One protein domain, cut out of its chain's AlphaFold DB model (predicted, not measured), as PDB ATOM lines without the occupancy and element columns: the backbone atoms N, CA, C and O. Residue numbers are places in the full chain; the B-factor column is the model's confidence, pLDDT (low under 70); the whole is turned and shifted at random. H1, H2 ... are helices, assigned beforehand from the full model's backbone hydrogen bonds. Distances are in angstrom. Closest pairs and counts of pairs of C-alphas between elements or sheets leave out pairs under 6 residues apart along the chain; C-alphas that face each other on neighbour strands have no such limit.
ATOM      1  N   PRO A   1     206.163 166.957 152.174       58.16
ATOM      2  CA  PRO A   1     205.753 165.940 153.177       58.16
ATOM      3  C   PRO A   1     205.729 164.505 152.628       58.16
ATOM      4  O   PRO A   1     206.247 163.617 153.290       58.16
ATOM      5  N   GLU A   2     205.190 164.272 151.422       79.19
ATOM      6  CA  GLU A   2     205.097 162.911 150.853       79.19
ATOM      7  C   GLU A   2     206.466 162.275 150.567       79.19
ATOM      8  O   GLU A   2     206.700 161.123 150.929       79.19
ATOM      9  N   ARG A   3     207.405 163.052 150.020       86.38
ATOM     10  CA  ARG A   3     208.785 162.630 149.733       86.38
ATOM     11  C   ARG A   3     209.496 162.003 150.935       86.38
ATOM     12  O   ARG A   3     209.948 160.863 150.877       86.38
ATOM     13  N   GLY A   4     209.541 162.732 152.049       85.62
ATOM     14  CA  GLY A   4     210.156 162.259 153.287       85.62
ATOM     15  C   GLY A   4     209.499 160.990 153.828       85.62
ATOM     16  O   GLY A   4     210.194 160.057 154.215       85.62
ATOM     17  N   SER A   5     208.166 160.899 153.771       87.81
ATOM     18  CA  SER A   5     207.441 159.697 154.205       87.81
ATOM     19  C   SER A   5     207.708 158.473 153.320       87.81
ATOM     20  O   SER A   5     207.865 157.367 153.840       87.81
ATOM     21  N   ALA A   6     207.829 158.658 152.002       89.12
ATOM     22  CA  ALA A   6     208.161 157.588 151.066       89.12
ATOM     23  C   ALA A   6     209.595 157.084 151.284       89.12
ATOM     24  O   ALA A   6     209.818 155.876 151.376       89.12
ATOM     25  N   PHE A   7     210.555 157.998 151.455       92.69
ATOM     26  CA  PHE A   7     211.931 157.631 151.780       92.69
ATOM     27  C   PHE A   7     212.049 156.953 153.156       92.69
ATOM     28  O   PHE A   7     212.695 155.915 153.277       92.69
ATOM     29  N   SER A   8     211.373 157.482 154.180       90.19
ATOM     30  CA  SER A   8     211.338 156.894 155.528       90.19
ATOM     31  C   SER A   8     210.764 155.474 155.520       90.19
ATOM     32  O   SER A   8     211.311 154.569 156.158       90.19
ATOM     33  N   SER A   9     209.712 155.246 154.724       89.25
ATOM     34  CA  SER A   9     209.129 153.915 154.529       89.25
ATOM     35  C   SER A   9     210.140 152.957 153.899       89.25
ATOM     36  O   SER A   9     210.337 151.869 154.426       89.25
ATOM     37  N   LEU A  10     210.850 153.380 152.845       88.69
ATOM     38  CA  LEU A  10     211.898 152.578 152.201       88.69
ATOM     39  C   LEU A  10     213.010 152.194 153.187       88.69
ATOM     40  O   LEU A  10     213.379 151.025 153.283       88.69
ATOM     41  N   VAL A  11     213.522 153.161 153.950       90.31
ATOM     42  CA  VAL A  11     214.575 152.934 154.952       90.31
ATOM     43  C   VAL A  11     214.122 151.949 156.029       90.31
ATOM     44  O   VAL A  11     214.879 151.048 156.395       90.31
ATOM     45  N   THR A  12     212.885 152.103 156.507       87.56
ATOM     46  CA  THR A  12     212.295 151.248 157.544       87.56
ATOM     47  C   THR A  12     212.066 149.828 157.034       87.56
ATOM     48  O   THR A  12     212.441 148.871 157.708       87.56
ATOM     49  N   THR A  13     211.511 149.676 155.828       85.69
ATOM     50  CA  THR A  13     211.285 148.372 155.192       85.69
ATOM     51  C   THR A  13     212.592 147.614 154.992       85.69
ATOM     52  O   THR A  13     212.641 146.418 155.255       85.69
ATOM     53  N   CYS A  14     213.658 148.309 154.597       83.81
ATOM     54  CA  CYS A  14     214.975 147.713 154.381       83.81
ATOM     55  C   CYS A  14     215.838 147.632 155.660       83.81
ATOM     56  O   CYS A  14     217.022 147.316 155.568       83.81
ATOM     57  N   GLN A  15     215.281 147.973 156.833       85.25
ATOM     58  CA  GLN A  15     215.956 147.971 158.143       85.25
ATOM     59  C   GLN A  15     217.324 148.684 158.158       85.25
ATOM     60  O   GLN A  15     218.261 148.305 158.873       85.25
ATOM     61  N   LEU A  16     217.464 149.746 157.363       86.50
ATOM     62  CA  LEU A  16     218.738 150.439 157.209       86.50
ATOM     63  C   LEU A  16     218.977 151.357 158.407       86.50
ATOM     64  O   LEU A  16     218.235 152.302 158.648       86.50
ATOM     65  N   SER A  17     220.048 151.098 159.150       83.81
ATOM     66  CA  SER A  17     220.395 151.862 160.361       83.81
ATOM     67  C   SER A  17     221.758 152.548 160.280       83.81
ATOM     68  O   SER A  17     222.028 153.512 160.996       83.81
ATOM     69  N   LYS A  18     222.647 152.075 159.402       90.75
ATOM     70  CA  LYS A  18     224.004 152.615 159.277       90.75
ATOM     71  C   LYS A  18     224.018 153.790 158.307       90.75
ATOM     72  O   LYS A  18     223.524 153.680 157.191       90.75
ATOM     73  N   LYS A  19     224.694 154.882 158.684       91.56
ATOM     74  CA  LYS A  19     224.854 156.086 157.841       91.56
ATOM     75  C   LYS A  19     225.279 155.804 156.390       91.56
ATOM     76  O   LYS A  19     224.666 156.383 155.501       91.56
ATOM     77  N   PRO A  20     226.277 154.943 156.104       92.06
ATOM     78  CA  PRO A  20     226.645 154.638 154.722       92.06
ATOM     79  C   PRO A  20     225.491 154.022 153.919       92.06
ATOM     80  O   PRO A  20     225.286 154.403 152.773       92.06
ATOM     81  N   ASP A  21     224.716 153.126 154.533       92.81
ATOM     82  CA  ASP A  21     223.597 152.443 153.877       92.81
ATOM     83  C   ASP A  21     222.413 153.405 153.675       92.81
ATOM     84  O   ASP A  21     221.815 153.434 152.605       92.81
ATOM     85  N   LEU A  22     222.149 154.275 154.656       94.00
ATOM     86  CA  LEU A  22     221.174 155.365 154.542       94.00
ATOM     87  C   LEU A  22     221.508 156.325 153.390       94.00
ATOM     88  O   LEU A  22     220.621 156.739 152.650       94.00
ATOM     89  N   ILE A  23     222.788 156.666 153.209       95.19
ATOM     90  CA  ILE A  23     223.241 157.535 152.112       95.19
ATOM     91  C   ILE A  23     223.102 156.835 150.754       95.19
ATOM     92  O   ILE A  23     222.682 157.476 149.792       95.19
ATOM     93  N   LEU A  24     223.397 155.533 150.667       94.88
ATOM     94  CA  LEU A  24     223.141 154.749 149.453       94.88
ATOM     95  C   LEU A  24     221.645 154.716 149.120       94.88
ATOM     96  O   LEU A  24     221.273 154.993 147.984       94.88
ATOM     97  N   ALA A  25     220.787 154.460 150.110       94.56
ATOM     98  CA  ALA A  25     219.339 154.476 149.927       94.56
ATOM     99  C   ALA A  25     218.830 155.847 149.465       94.56
ATOM    100  O   ALA A  25     218.008 155.914 148.557       94.56
ATOM    101  N   ALA A  26     219.344 156.937 150.044       95.56
ATOM    102  CA  ALA A  26     218.978 158.293 149.648       95.56
ATOM    103  C   ALA A  26     219.331 158.560 148.178       95.56
ATOM    104  O   ALA A  26     218.488 159.034 147.423       95.56
ATOM    105  N   ILE A  27     220.542 158.207 147.736       94.94
ATOM    106  CA  ILE A  27     220.931 158.374 146.326       94.94
ATOM    107  C   ILE A  27     220.051 157.519 145.419       94.94
ATOM    108  O   ILE A  27     219.573 158.014 144.403       94.94
ATOM    109  N   HIS A  28     219.824 156.256 145.781       93.25
ATOM    110  CA  HIS A  28     218.970 155.358 145.014       93.25
ATOM    111  C   HIS A  28     217.557 155.932 144.851       93.25
ATOM    112  O   HIS A  28     217.057 156.021 143.734       93.25
ATOM    113  N   TYR A  29     216.954 156.399 145.945       94.06
ATOM    114  CA  TYR A  29     215.634 157.019 145.941       94.06
ATOM    115  C   TYR A  29     215.586 158.249 145.023       94.06
ATOM    116  O   TYR A  29     214.758 158.320 144.117       94.06
ATOM    117  N   LEU A  30     216.533 159.178 145.180       93.94
ATOM    118  CA  LEU A  30     216.595 160.393 144.366       93.94
ATOM    119  C   LEU A  30     216.741 160.083 142.869       93.94
ATOM    120  O   LEU A  30     216.089 160.714 142.043       93.94
ATOM    121  N   ARG A  31     217.586 159.111 142.508       92.62
ATOM    122  CA  ARG A  31     217.899 158.790 141.107       92.62
ATOM    123  C   ARG A  31     216.833 157.947 140.428       92.62
ATOM    124  O   ARG A  31     216.450 158.253 139.305       92.62
ATOM    125  N   GLU A  32     216.389 156.893 141.097       89.38
ATOM    126  CA  GLU A  32     215.605 155.824 140.478       89.38
ATOM    127  C   GLU A  32     214.111 155.964 140.772       89.38
ATOM    128  O   GLU A  32     213.295 155.589 139.936       89.38
ATOM    129  N   VAL A  33     213.746 156.519 141.934       90.62
ATOM    130  CA  VAL A  33     212.339 156.726 142.314       90.62
ATOM    131  C   VAL A  33     211.865 158.109 141.878       90.62
ATOM    132  O   VAL A  33     210.810 158.230 141.263       90.62
ATOM    133  N   GLU A  34     212.652 159.154 142.143       91.50
ATOM    134  CA  GLU A  34     212.269 160.530 141.793       91.50
ATOM    135  C   GLU A  34     212.807 161.009 140.441       91.50
ATOM    136  O   GLU A  34     212.388 162.054 139.945       91.50
ATOM    137  N   GLY A  35     213.750 160.284 139.832       90.00
ATOM    138  CA  GLY A  35     214.376 160.696 138.572       90.00
ATOM    139  C   GLY A  35     215.247 161.957 138.686       90.00
ATOM    140  O   GLY A  35     215.705 162.493 137.673       90.00
ATOM    141  N   GLN A  36     215.504 162.450 139.901       91.38
ATOM    142  CA  GLN A  36     216.323 163.624 140.153       91.38
ATOM    143  C   GLN A  36     217.795 163.242 140.021       91.38
ATOM    144  O   GLN A  36     218.325 162.499 140.840       91.38
ATOM    145  N   ARG A  37     218.483 163.768 139.000       87.00
ATOM    146  CA  ARG A  37     219.916 163.504 138.747       87.00
ATOM    147  C   ARG A  37     220.862 164.512 139.397       87.00
ATOM    148  O   ARG A  37     221.973 164.147 139.762       87.00
ATOM    149  N   ASP A  38     220.430 165.762 139.534       90.38
ATOM    150  CA  ASP A  38     221.165 166.816 140.241       90.38
ATOM    151  C   ASP A  38     220.700 166.835 141.701       90.38
ATOM    152  O   ASP A  38     219.622 167.342 142.016       90.38
ATOM    153  N   SER A  39     221.487 166.234 142.593       90.44
ATOM    154  CA  SER A  39     221.224 166.278 144.031       90.44
ATOM    155  C   SER A  39     222.514 166.560 144.812       90.44
ATOM    156  O   SER A  39     223.275 165.638 145.131       90.44
ATOM    157  N   PRO A  40     222.805 167.828 145.141       92.31
ATOM    158  CA  PRO A  40     223.966 168.167 145.955       92.31
ATOM    159  C   PRO A  40     223.826 167.610 147.386       92.31
ATOM    160  O   PRO A  40     222.716 167.317 147.825       92.31
ATOM    161  N   PRO A  41     224.912 167.542 148.180       93.00
ATOM    162  CA  PRO A  41     224.873 167.036 149.559       93.00
ATOM    163  C   PRO A  41     223.787 167.651 150.460       93.00
ATOM    164  O   PRO A  41     223.236 166.963 151.314       93.00
ATOM    165  N   ARG A  42     223.456 168.933 150.254       93.19
ATOM    166  CA  ARG A  42     222.364 169.628 150.960       93.19
ATOM    167  C   ARG A  42     220.980 169.034 150.675       93.19
ATOM    168  O   ARG A  42     220.142 169.019 151.563       93.19
ATOM    169  N   GLU A  43     220.766 168.515 149.470       94.12
ATOM    170  CA  GLU A  43     219.507 167.881 149.078       94.12
ATOM    171  C   GLU A  43     219.321 166.562 149.829       94.12
ATOM    172  O   GLU A  43     218.247 166.286 150.349       94.12
ATOM    173  N   LEU A  44     220.401 165.782 149.970       94.44
ATOM    174  CA  LEU A  44     220.382 164.567 150.784       94.44
ATOM    175  C   LEU A  44     220.077 164.897 152.247       94.44
ATOM    176  O   LEU A  44     219.261 164.220 152.863       94.44
ATOM    177  N   LYS A  45     220.705 165.943 152.804       95.19
ATOM    178  CA  LYS A  45     220.398 166.406 154.167       95.19
ATOM    179  C   LYS A  45     218.915 166.744 154.320       95.19
ATOM    180  O   LYS A  45     218.289 166.265 155.258       95.19
ATOM    181  N   GLN A  46     218.353 167.508 153.384       95.00
ATOM    182  CA  GLN A  46     216.937 167.861 153.422       95.00
ATOM    183  C   GLN A  46     216.040 166.619 153.355       95.00
ATOM    184  O   GLN A  46     215.096 166.524 154.128       95.00
ATOM    185  N   LEU A  47     216.373 165.632 152.516       95.31
ATOM    186  CA  LEU A  47     215.631 164.372 152.439       95.31
ATOM    187  C   LEU A  47     215.618 163.617 153.779       95.31
ATOM    188  O   LEU A  47     214.580 163.089 154.173       95.31
ATOM    189  N   PHE A  48     216.746 163.580 154.498       95.12
ATOM    190  CA  PHE A  48     216.802 162.968 155.831       95.12
ATOM    191  C   PHE A  48     215.933 163.722 156.842       95.12
ATOM    192  O   PHE A  48     215.203 163.086 157.603       95.12
ATOM    193  N   ILE A  49     215.971 165.055 156.834       95.19
ATOM    194  CA  ILE A  49     215.130 165.885 157.710       95.19
ATOM    195  C   ILE A  49     213.648 165.642 157.407       95.19
ATOM    196  O   ILE A  49     212.864 165.370 158.314       95.19
ATOM    197  N   ASP A  50     213.272 165.647 156.128       94.00
ATOM    198  CA  ASP A  50     211.904 165.380 155.681       94.00
ATOM    199  C   ASP A  50     211.431 163.969 156.079       94.00
ATOM    200  O   ASP A  50     210.238 163.751 156.294       94.00
ATOM    201  N   ALA A  51     212.354 163.007 156.186       92.12
ATOM    202  CA  ALA A  51     212.094 161.639 156.633       92.12
ATOM    203  C   ALA A  51     212.056 161.463 158.162       92.12
ATOM    204  O   ALA A  51     211.845 160.345 158.638       92.12
ATOM    205  N   GLY A  52     212.218 162.552 158.920       91.31
ATOM    206  CA  GLY A  52     212.076 162.586 160.375       91.31
ATOM    207  C   GLY A  52     213.389 162.533 161.156       91.31
ATOM    208  O   GLY A  52     213.349 162.398 162.378       91.31
ATOM    209  N   HIS A  53     214.548 162.637 160.498       92.31
ATOM    210  CA  HIS A  53     215.812 162.811 161.214       92.31
ATOM    211  C   HIS A  53     215.912 164.216 161.820       92.31
ATOM    212  O   HIS A  53     215.468 165.200 161.230       92.31
ATOM    213  N   ASP A  54     216.546 164.308 162.989       94.94
ATOM    214  CA  ASP A  54     216.785 165.581 163.662       94.94
ATOM    215  C   ASP A  54     217.682 166.504 162.819       94.94
ATOM    216  O   ASP A  54     218.756 166.102 162.360       94.94
ATOM    217  N   ALA A  55     217.236 167.744 162.609       94.31
ATOM    218  CA  ALA A  55     217.929 168.697 161.748       94.31
ATOM    219  C   ALA A  55     219.305 169.102 162.300       94.31
ATOM    220  O   ALA A  55     220.261 169.203 161.527       94.31
ATOM    221  N   ASP A  56     219.432 169.268 163.620       95.44
ATOM    222  CA  ASP A  56     220.694 169.647 164.259       95.44
ATOM    223  C   ASP A  56     221.725 168.513 164.194       95.44
ATOM    224  O   ASP A  56     222.934 168.768 164.117       95.44
ATOM    225  N   ASP A  57     221.283 167.253 164.222       94.00
ATOM    226  CA  ASP A  57     222.156 166.109 163.964       94.00
ATOM    227  C   ASP A  57     222.550 166.025 162.485       94.00
ATOM    228  O   ASP A  57     223.744 165.989 162.176       94.00
ATOM    229  N   VAL A  58     221.583 166.048 161.559       93.75
ATOM    230  CA  VAL A  58     221.843 165.949 160.111       93.75
ATOM    231  C   VAL A  58     222.788 167.051 159.634       93.75
ATOM    232  O   VAL A  58     223.652 166.809 158.783       93.75
ATOM    233  N   GLU A  59     222.706 168.248 160.213       92.19
ATOM    234  CA  GLU A  59     223.576 169.350 159.822       92.19
ATOM    235  C   GLU A  59     225.058 169.074 160.121       92.19
ATOM    236  O   GLU A  59     225.938 169.455 159.338       92.19
ATOM    237  N   LYS A  60     225.342 168.288 161.166       93.94
ATOM    238  CA  LYS A  60     226.694 167.833 161.533       93.94
ATOM    239  C   LYS A  60     227.205 166.703 160.637       93.94
ATOM    240  O   LYS A  60     228.382 166.339 160.708       93.94
ATOM    241  N   TRP A  61     226.356 166.099 159.803       93.69
ATOM    242  CA  TRP A  61     226.769 164.988 158.953       93.69
ATOM    243  C   TRP A  61     227.639 165.484 157.795       93.69
ATOM    244  O   TRP A  61     227.212 166.260 156.938       93.69
ATOM    245  N   ASN A  62     228.861 164.958 157.715       94.12
ATOM    246  CA  ASN A  62     229.756 165.203 156.588       94.12
ATOM    247  C   ASN A  62     229.392 164.299 155.396       94.12
ATOM    248  O   ASN A  62     230.087 163.326 155.104       94.12
ATOM    249  N   ILE A  63     228.277 164.606 154.726       94.69
ATOM    250  CA  ILE A  63     227.763 163.825 153.589       94.69
ATOM    251  C   ILE A  63     228.830 163.668 152.500       94.69
ATOM    252  O   ILE A  63     229.070 162.554 152.045       94.69
ATOM    253  N   SER A  64     229.543 164.740 152.144       92.19
ATOM    254  CA  SER A  64     230.604 164.701 151.129       92.19
ATOM    255  C   SER A  64     231.692 163.664 151.428       92.19
ATOM    256  O   SER A  64     232.141 162.972 150.516       92.19
ATOM    257  N   LEU A  65     232.097 163.512 152.694       93.62
ATOM    258  CA  LEU A  65     233.065 162.489 153.099       93.62
ATOM    259  C   LEU A  65     232.523 161.072 152.886       93.62
ATOM    260  O   LEU A  65     233.246 160.207 152.398       93.62
ATOM    261  N   TYR A  66     231.261 160.826 153.245       94.50
ATOM    262  CA  TYR A  66     230.638 159.520 153.030       94.50
ATOM    263  C   TYR A  66     230.485 159.197 151.544       94.50
ATOM    264  O   TYR A  66     230.783 158.073 151.155       94.50
ATOM    265  N   LEU A  67     230.100 160.173 150.716       94.25
ATOM    266  CA  LEU A  67     230.023 160.007 149.261       94.25
ATOM    267  C   LEU A  67     231.372 159.583 148.677       94.25
ATOM    268  O   LEU A  67     231.446 158.604 147.936       94.25
ATOM    269  N   ASN A  68     232.450 160.270 149.067       92.56
ATOM    270  CA  ASN A  68     233.796 159.935 148.611       92.56
ATOM    271  C   ASN A  68     234.222 158.532 149.059       92.56
ATOM    272  O   ASN A  68     234.693 157.758 148.235       92.56
ATOM    273  N   ARG A  69     233.989 158.163 150.325       94.44
ATOM    274  CA  ARG A  69     234.328 156.823 150.838       94.44
ATOM    275  C   ARG A  69     233.536 155.712 150.153       94.44
ATOM    276  O   ARG A  69     234.102 154.684 149.809       94.44
ATOM    277  N   LEU A  70     232.235 155.907 149.946       95.00
ATOM    278  CA  LEU A  70     231.386 154.939 149.246       95.00
ATOM    279  C   LEU A  70     231.821 154.768 147.787       95.00
ATOM    280  O   LEU A  70     231.807 153.657 147.266       95.00
ATOM    281  N   ARG A  71     232.259 155.851 147.140       93.88
ATOM    282  CA  ARG A  71     232.857 155.800 145.805       93.88
ATOM    283  C   ARG A  71     234.195 155.057 145.801       93.88
ATOM    284  O   ARG A  71     234.411 154.220 144.936       93.88
ATOM    285  N   GLU A  72     235.090 155.342 146.745       93.69
ATOM    286  CA  GLU A  72     236.371 154.626 146.888       93.69
ATOM    287  C   GLU A  72     236.166 153.122 147.125       93.69
ATOM    288  O   GLU A  72     236.976 152.313 146.688       93.69
ATOM    289  N   GLN A  73     235.054 152.750 147.762       94.38
ATOM    290  CA  GLN A  73     234.603 151.367 147.940       94.38
ATOM    291  C   GLN A  73     233.912 150.767 146.704       94.38
ATOM    292  O   GLN A  73     233.379 149.671 146.806       94.38
ATOM    293  N   GLY A  74     233.842 151.478 145.577       94.69
ATOM    294  CA  GLY A  74     233.203 150.988 144.352       94.69
ATOM    295  C   GLY A  74     231.673 151.006 144.362       94.69
ATOM    296  O   GLY A  74     231.063 150.543 143.407       94.69
ATOM    297  N   ARG A  75     231.023 151.568 145.394       95.62
ATOM    298  CA  ARG A  75     229.552 151.551 145.558       95.62
ATOM    299  C   ARG A  75     228.839 152.717 144.881       95.62
ATOM    300  O   ARG A  75     227.638 152.649 144.624       95.62
ATOM    301  N   LEU A  76     229.564 153.802 144.634       94.81
ATOM    302  CA  LEU A  76     229.066 154.988 143.947       94.81
ATOM    303  C   LEU A  76     229.948 155.322 142.752       94.81
ATOM    304  O   LEU A  76     231.161 155.121 142.783       94.81
ATOM    305  N   THR A  77     229.330 155.898 141.732       92.69
ATOM    306  CA  THR A  77     229.998 156.433 140.548       92.69
ATOM    307  C   THR A  77     229.360 157.754 140.128       92.69
ATOM    308  O   THR A  77     228.267 158.099 140.577       92.69
ATOM    309  N   PHE A  78     230.043 158.512 139.280       88.50
ATOM    310  CA  PHE A  78     229.529 159.729 138.659       88.50
ATOM    311  C   PHE A  78     230.109 159.841 137.235       88.50
ATOM    312  O   PHE A  78     231.170 159.271 136.971       88.50
ATOM    313  N   PRO A  79     229.447 160.566 136.319       81.00
ATOM    314  CA  PRO A  79     229.969 160.806 134.973       81.00
ATOM    315  C   PRO A  79     231.309 161.562 135.006       81.00
ATOM    316  O   PRO A  79     231.419 162.595 135.669       81.00
ATOM    317  N   GLU A  80     232.341 161.063 134.317       71.06
ATOM    318  CA  GLU A  80     233.702 161.634 134.376       71.06
ATOM    319  C   GLU A  80     233.801 163.079 133.852       71.06
ATOM    320  O   GLU A  80     234.727 163.807 134.213       71.06
ATOM    321  N   ASP A  81     232.830 163.509 133.049       76.06
ATOM    322  CA  ASP A  81     232.721 164.825 132.416       76.06
ATOM    323  C   ASP A  81     232.150 165.924 133.335       76.06
ATOM    324  O   ASP A  81     232.128 167.098 132.961       76.06
ATOM    325  N   MET A  82     231.731 165.582 134.558       69.31
ATOM    326  CA  MET A  82     231.122 166.524 135.501       69.31
ATOM    327  C   MET A  82     232.126 167.008 136.570       69.31
ATOM    328  O   MET A  82     232.580 166.214 137.402       69.31
ATOM    329  N   PRO A  83     232.437 168.320 136.649       62.16
ATOM    330  CA  PRO A  83     233.333 168.861 137.677       62.16
ATOM    331  C   PRO A  83     232.739 168.755 139.094       62.16
ATOM    332  O   PRO A  83     233.473 168.614 140.073       62.16
ATOM    333  N   GLU A  84     231.408 168.755 139.218       68.81
ATOM    334  CA  GLU A  84     230.687 168.661 140.494       68.81
ATOM    335  C   GLU A  84     230.298 167.218 140.855       68.81
ATOM    336  O   GLU A  84     229.129 166.844 140.932       68.81
ATOM    337  N   LYS A  85     231.316 166.400 141.120       79.31
ATOM    338  CA  LYS A  85     231.226 164.933 141.261       79.31
ATOM    339  C   LYS A  85     230.143 164.453 142.237       79.31
ATOM    340  O   LYS A  85     229.383 163.545 141.922       79.31
ATOM    341  N   ASN A  86     230.026 165.084 143.409       86.00
ATOM    342  CA  ASN A  86     229.109 164.638 144.470       86.00
ATOM    343  C   ASN A  86     227.625 164.832 144.134       86.00
ATOM    344  O   ASN A  86     226.781 164.102 144.644       86.00
ATOM    345  N   ARG A  87     227.313 165.814 143.288       90.75
ATOM    346  CA  ARG A  87     225.948 166.196 142.920       90.75
ATOM    347  C   ARG A  87     225.271 165.157 142.029       90.75
ATOM    348  O   ARG A  87     224.061 164.982 142.112       90.75
ATOM    349  N   PHE A  88     226.068 164.458 141.224       89.81
ATOM    350  CA  PHE A  88     225.619 163.511 140.202       89.81
ATOM    351  C   PHE A  88     225.932 162.052 140.551       89.81
ATOM    352  O   PHE A  88     225.842 161.173 139.693       89.81
ATOM    353  N   MET A  89     226.286 161.775 141.811       92.12
ATOM    354  CA  MET A  89     226.558 160.411 142.265       92.12
ATOM    355  C   MET A  89     225.356 159.506 142.010       92.12
ATOM    356  O   MET A  89     224.214 159.915 142.217       92.12
ATOM    357  N   SER A  90     225.631 158.286 141.572       93.12
ATOM    358  CA  SER A  90     224.660 157.226 141.309       93.12
ATOM    359  C   SER A  90     225.228 155.902 141.819       93.12
ATOM    360  O   SER A  90     226.448 155.761 141.947       93.12
ATOM    361  N   LEU A  91     224.364 154.941 142.149       94.75
ATOM    362  CA  LEU A  91     224.819 153.623 142.593       94.75
ATOM    363  C   LEU A  91     225.473 152.880 141.429       94.75
ATOM    364  O   LEU A  91     224.987 152.925 140.301       94.75
ATOM    365  N   THR A  92     226.560 152.177 141.727       95.44
ATOM    366  CA  THR A  92     227.069 151.113 140.859       95.44
ATOM    367  C   THR A  92     226.244 149.842 141.056       95.44
ATOM    368  O   THR A  92     225.466 149.737 142.010       95.44
ATOM    369  N   ASP A  93     226.466 148.841 140.208       94.12
ATOM    370  CA  ASP A  93     225.878 147.511 140.396       94.12
ATOM    371  C   ASP A  93     226.275 146.905 141.752       94.12
ATOM    372  O   ASP A  93     225.437 146.334 142.445       94.12
ATOM    373  N   GLU A  94     227.522 147.110 142.189       94.69
ATOM    374  CA  GLU A  94     227.996 146.672 143.507       94.69
ATOM    375  C   GLU A  94     227.297 147.421 144.650       94.69
ATOM    376  O   GLU A  94     226.879 146.812 145.636       94.69
ATOM    377  N   GLY A  95     227.124 148.741 144.527       93.88
ATOM    378  CA  GLY A  95     226.404 149.540 145.518       93.88
ATOM    379  C   GLY A  95     224.940 149.128 145.651       93.88
ATOM    380  O   GLY A  95     224.420 149.070 146.767       93.88
ATOM    381  N   ARG A  96     224.298 148.797 144.524       91.94
ATOM    382  CA  ARG A  96     222.927 148.283 144.483       91.94
ATOM    383  C   ARG A  96     222.835 146.900 145.115       91.94
ATOM    384  O   ARG A  96     222.057 146.730 146.043       91.94
ATOM    385  N   ALA A  97     223.696 145.965 144.717       91.69
ATOM    386  CA  ALA A  97     223.745 144.629 145.305       91.69
ATOM    387  C   ALA A  97     223.997 144.672 146.823       91.69
ATOM    388  O   ALA A  97     223.383 143.922 147.581       91.69
ATOM    389  N   HIS A  98     224.862 145.581 147.294       90.88
ATOM    390  CA  HIS A  98     225.074 145.800 148.726       90.88
ATOM    391  C   HIS A  98     223.795 146.285 149.416       90.88
ATOM    392  O   HIS A  98     223.456 145.760 150.474       90.88
ATOM    393  N   LEU A  99     223.075 147.249 148.835       89.44
ATOM    394  CA  LEU A  99     221.818 147.749 149.398       89.44
ATOM    395  C   LEU A  99     220.730 146.662 149.422       89.44
ATOM    396  O   LEU A  99     220.101 146.450 150.457       89.44
ATOM    397  N   ASP A 100     220.581 145.914 148.330       87.88
ATOM    398  CA  ASP A 100     219.621 144.812 148.209       87.88
ATOM    399  C   ASP A 100     219.921 143.696 149.218       87.88
ATOM    400  O   ASP A 100     219.014 143.170 149.863       87.88
ATOM    401  N   SER A 101     221.204 143.388 149.445       87.50
ATOM    402  CA  SER A 101     221.619 142.405 150.455       87.50
ATOM    403  C   SER A 101     221.223 142.794 151.880       87.50
ATOM    404  O   SER A 101     221.127 141.918 152.733       87.50
ATOM    405  N   ARG A 102     221.012 144.092 152.150       82.19
ATOM    406  CA  ARG A 102     220.528 144.605 153.440       82.19
ATOM    407  C   ARG A 102     219.011 144.589 153.523       82.19
ATOM    408  O   ARG A 102     218.487 144.285 154.583       82.19
ATOM    409  N   ALA A 103     218.336 144.879 152.414       72.44
ATOM    410  CA  ALA A 103     216.882 144.856 152.329       72.44
ATOM    411  C   ALA A 103     216.290 143.438 152.420       72.44
ATOM    412  O   ALA A 103     215.135 143.278 152.800       72.44
ATOM    413  N   ALA A 104     217.068 142.414 152.057       64.69
ATOM    414  CA  ALA A 104     216.654 141.014 152.097       64.69
ATOM    415  C   ALA A 104     216.853 140.318 153.465       64.69
ATOM    416  O   ALA A 104     216.621 139.110 153.552       64.69
ATOM    417  N   GLN A 105     217.324 141.034 154.496       54.28
ATOM    418  CA  GLN A 105     217.507 140.517 155.867       54.28
ATOM    419  C   GLN A 105     216.303 140.843 156.751       54.28
ATOM    420  O   GLN A 105     215.980 139.984 157.601       54.28
TER     421      GLN A 105
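Overview. This is residues 1 to 105 of the 105 residues of an uncharacterized protein of Candidatus Thalassarchaeaceae archaeon (UniProt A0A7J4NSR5). One helix, H2, runs through the middle, and four others, H1, H3, H5 and H7, make a ring of crossing helices round it, one on each of four sides. Two short helices add to this body: H4 packs on H3, and H6 packs on H5 after a long link that loops outward. The printed part has 105 residues with seven named helices, H1 to H7 in order along the chain, and no named strand; the class is all helix, and the packing is mostly crossed. The whole is compact, with a radius of gyration of the C-alphas of 12.8 A, and rounded, spanning 34 by 30 by 24 A.

Along the chain. H1 takes residues 2 to 13 and is 16.4 A long, beginning at C-alpha 2 at (205.097, 162.911, 150.853). H2, residues 19 to 33, is the longest helix at 20.0 A; its C-alpha 19 is at (224.854, 156.086, 157.841). H3, residues 41 to 50, measures 14.4 A, and H4 is short, residues 55 to 59. H5, residues 63 to 72, measures 14.3 A. H6 has four residues, 85 to 88. H7, residues 93 to 103, measures 15.2 A and ends at C-alpha 103 at (216.882, 144.856, 152.329).

Arrangement. H2 and H3 are the hubs, touching four helices each. With its residues 7 to 11 alone, H1 touches H2 at a steep tilt of 53 degrees, opposite ways; the closest C-alphas, of Phe 7 and Tyr 29, are 6.9 A apart. H3 touches H2 about perpendicular, at 88 degrees, closest at the C-alphas of Ala 26 and Leu 44, 6.5 A. H5 touches H2 also at 88 degrees, closest at the C-alphas of Pro 20 and Tyr 66, 6.5 A. H7 touches H2 only just about perpendicular, at 71 degrees, closest at the C-alphas of Asp 21 and Leu 99, 6.7 A. H1 and H3 touch, with the C-alphas of Gly 4 and Asp 50 4.3 A apart. H4 touches H3, closest at the C-alphas of Ile 49 and Ala 55, 5.7 A. H6 and H5 only just touch, with 3 pairs of C-alphas within 8 A, the closest those of Leu 67 and Asn 86, 6.7 A. H3 and H7 are apart. Every O i to N i+4 pair is within hydrogen-bond range in H1, H2, H3, H4, H5 and H7; H6 is too short for such a pair.

Size, cuts and confidence. The printed part has no cut. The link from H5 to H6, residues 73 to 84, is long; its residues 76 to 77 pair antiparallel with residues 90 to 91. The two C-alphas farthest apart, of Pro 83 and Gln 105, are 37.2 A apart. The mean pLDDT of the printed part is 89.4, and residue 1, residues 82 to 84 and residues 104 to 105 are under 70.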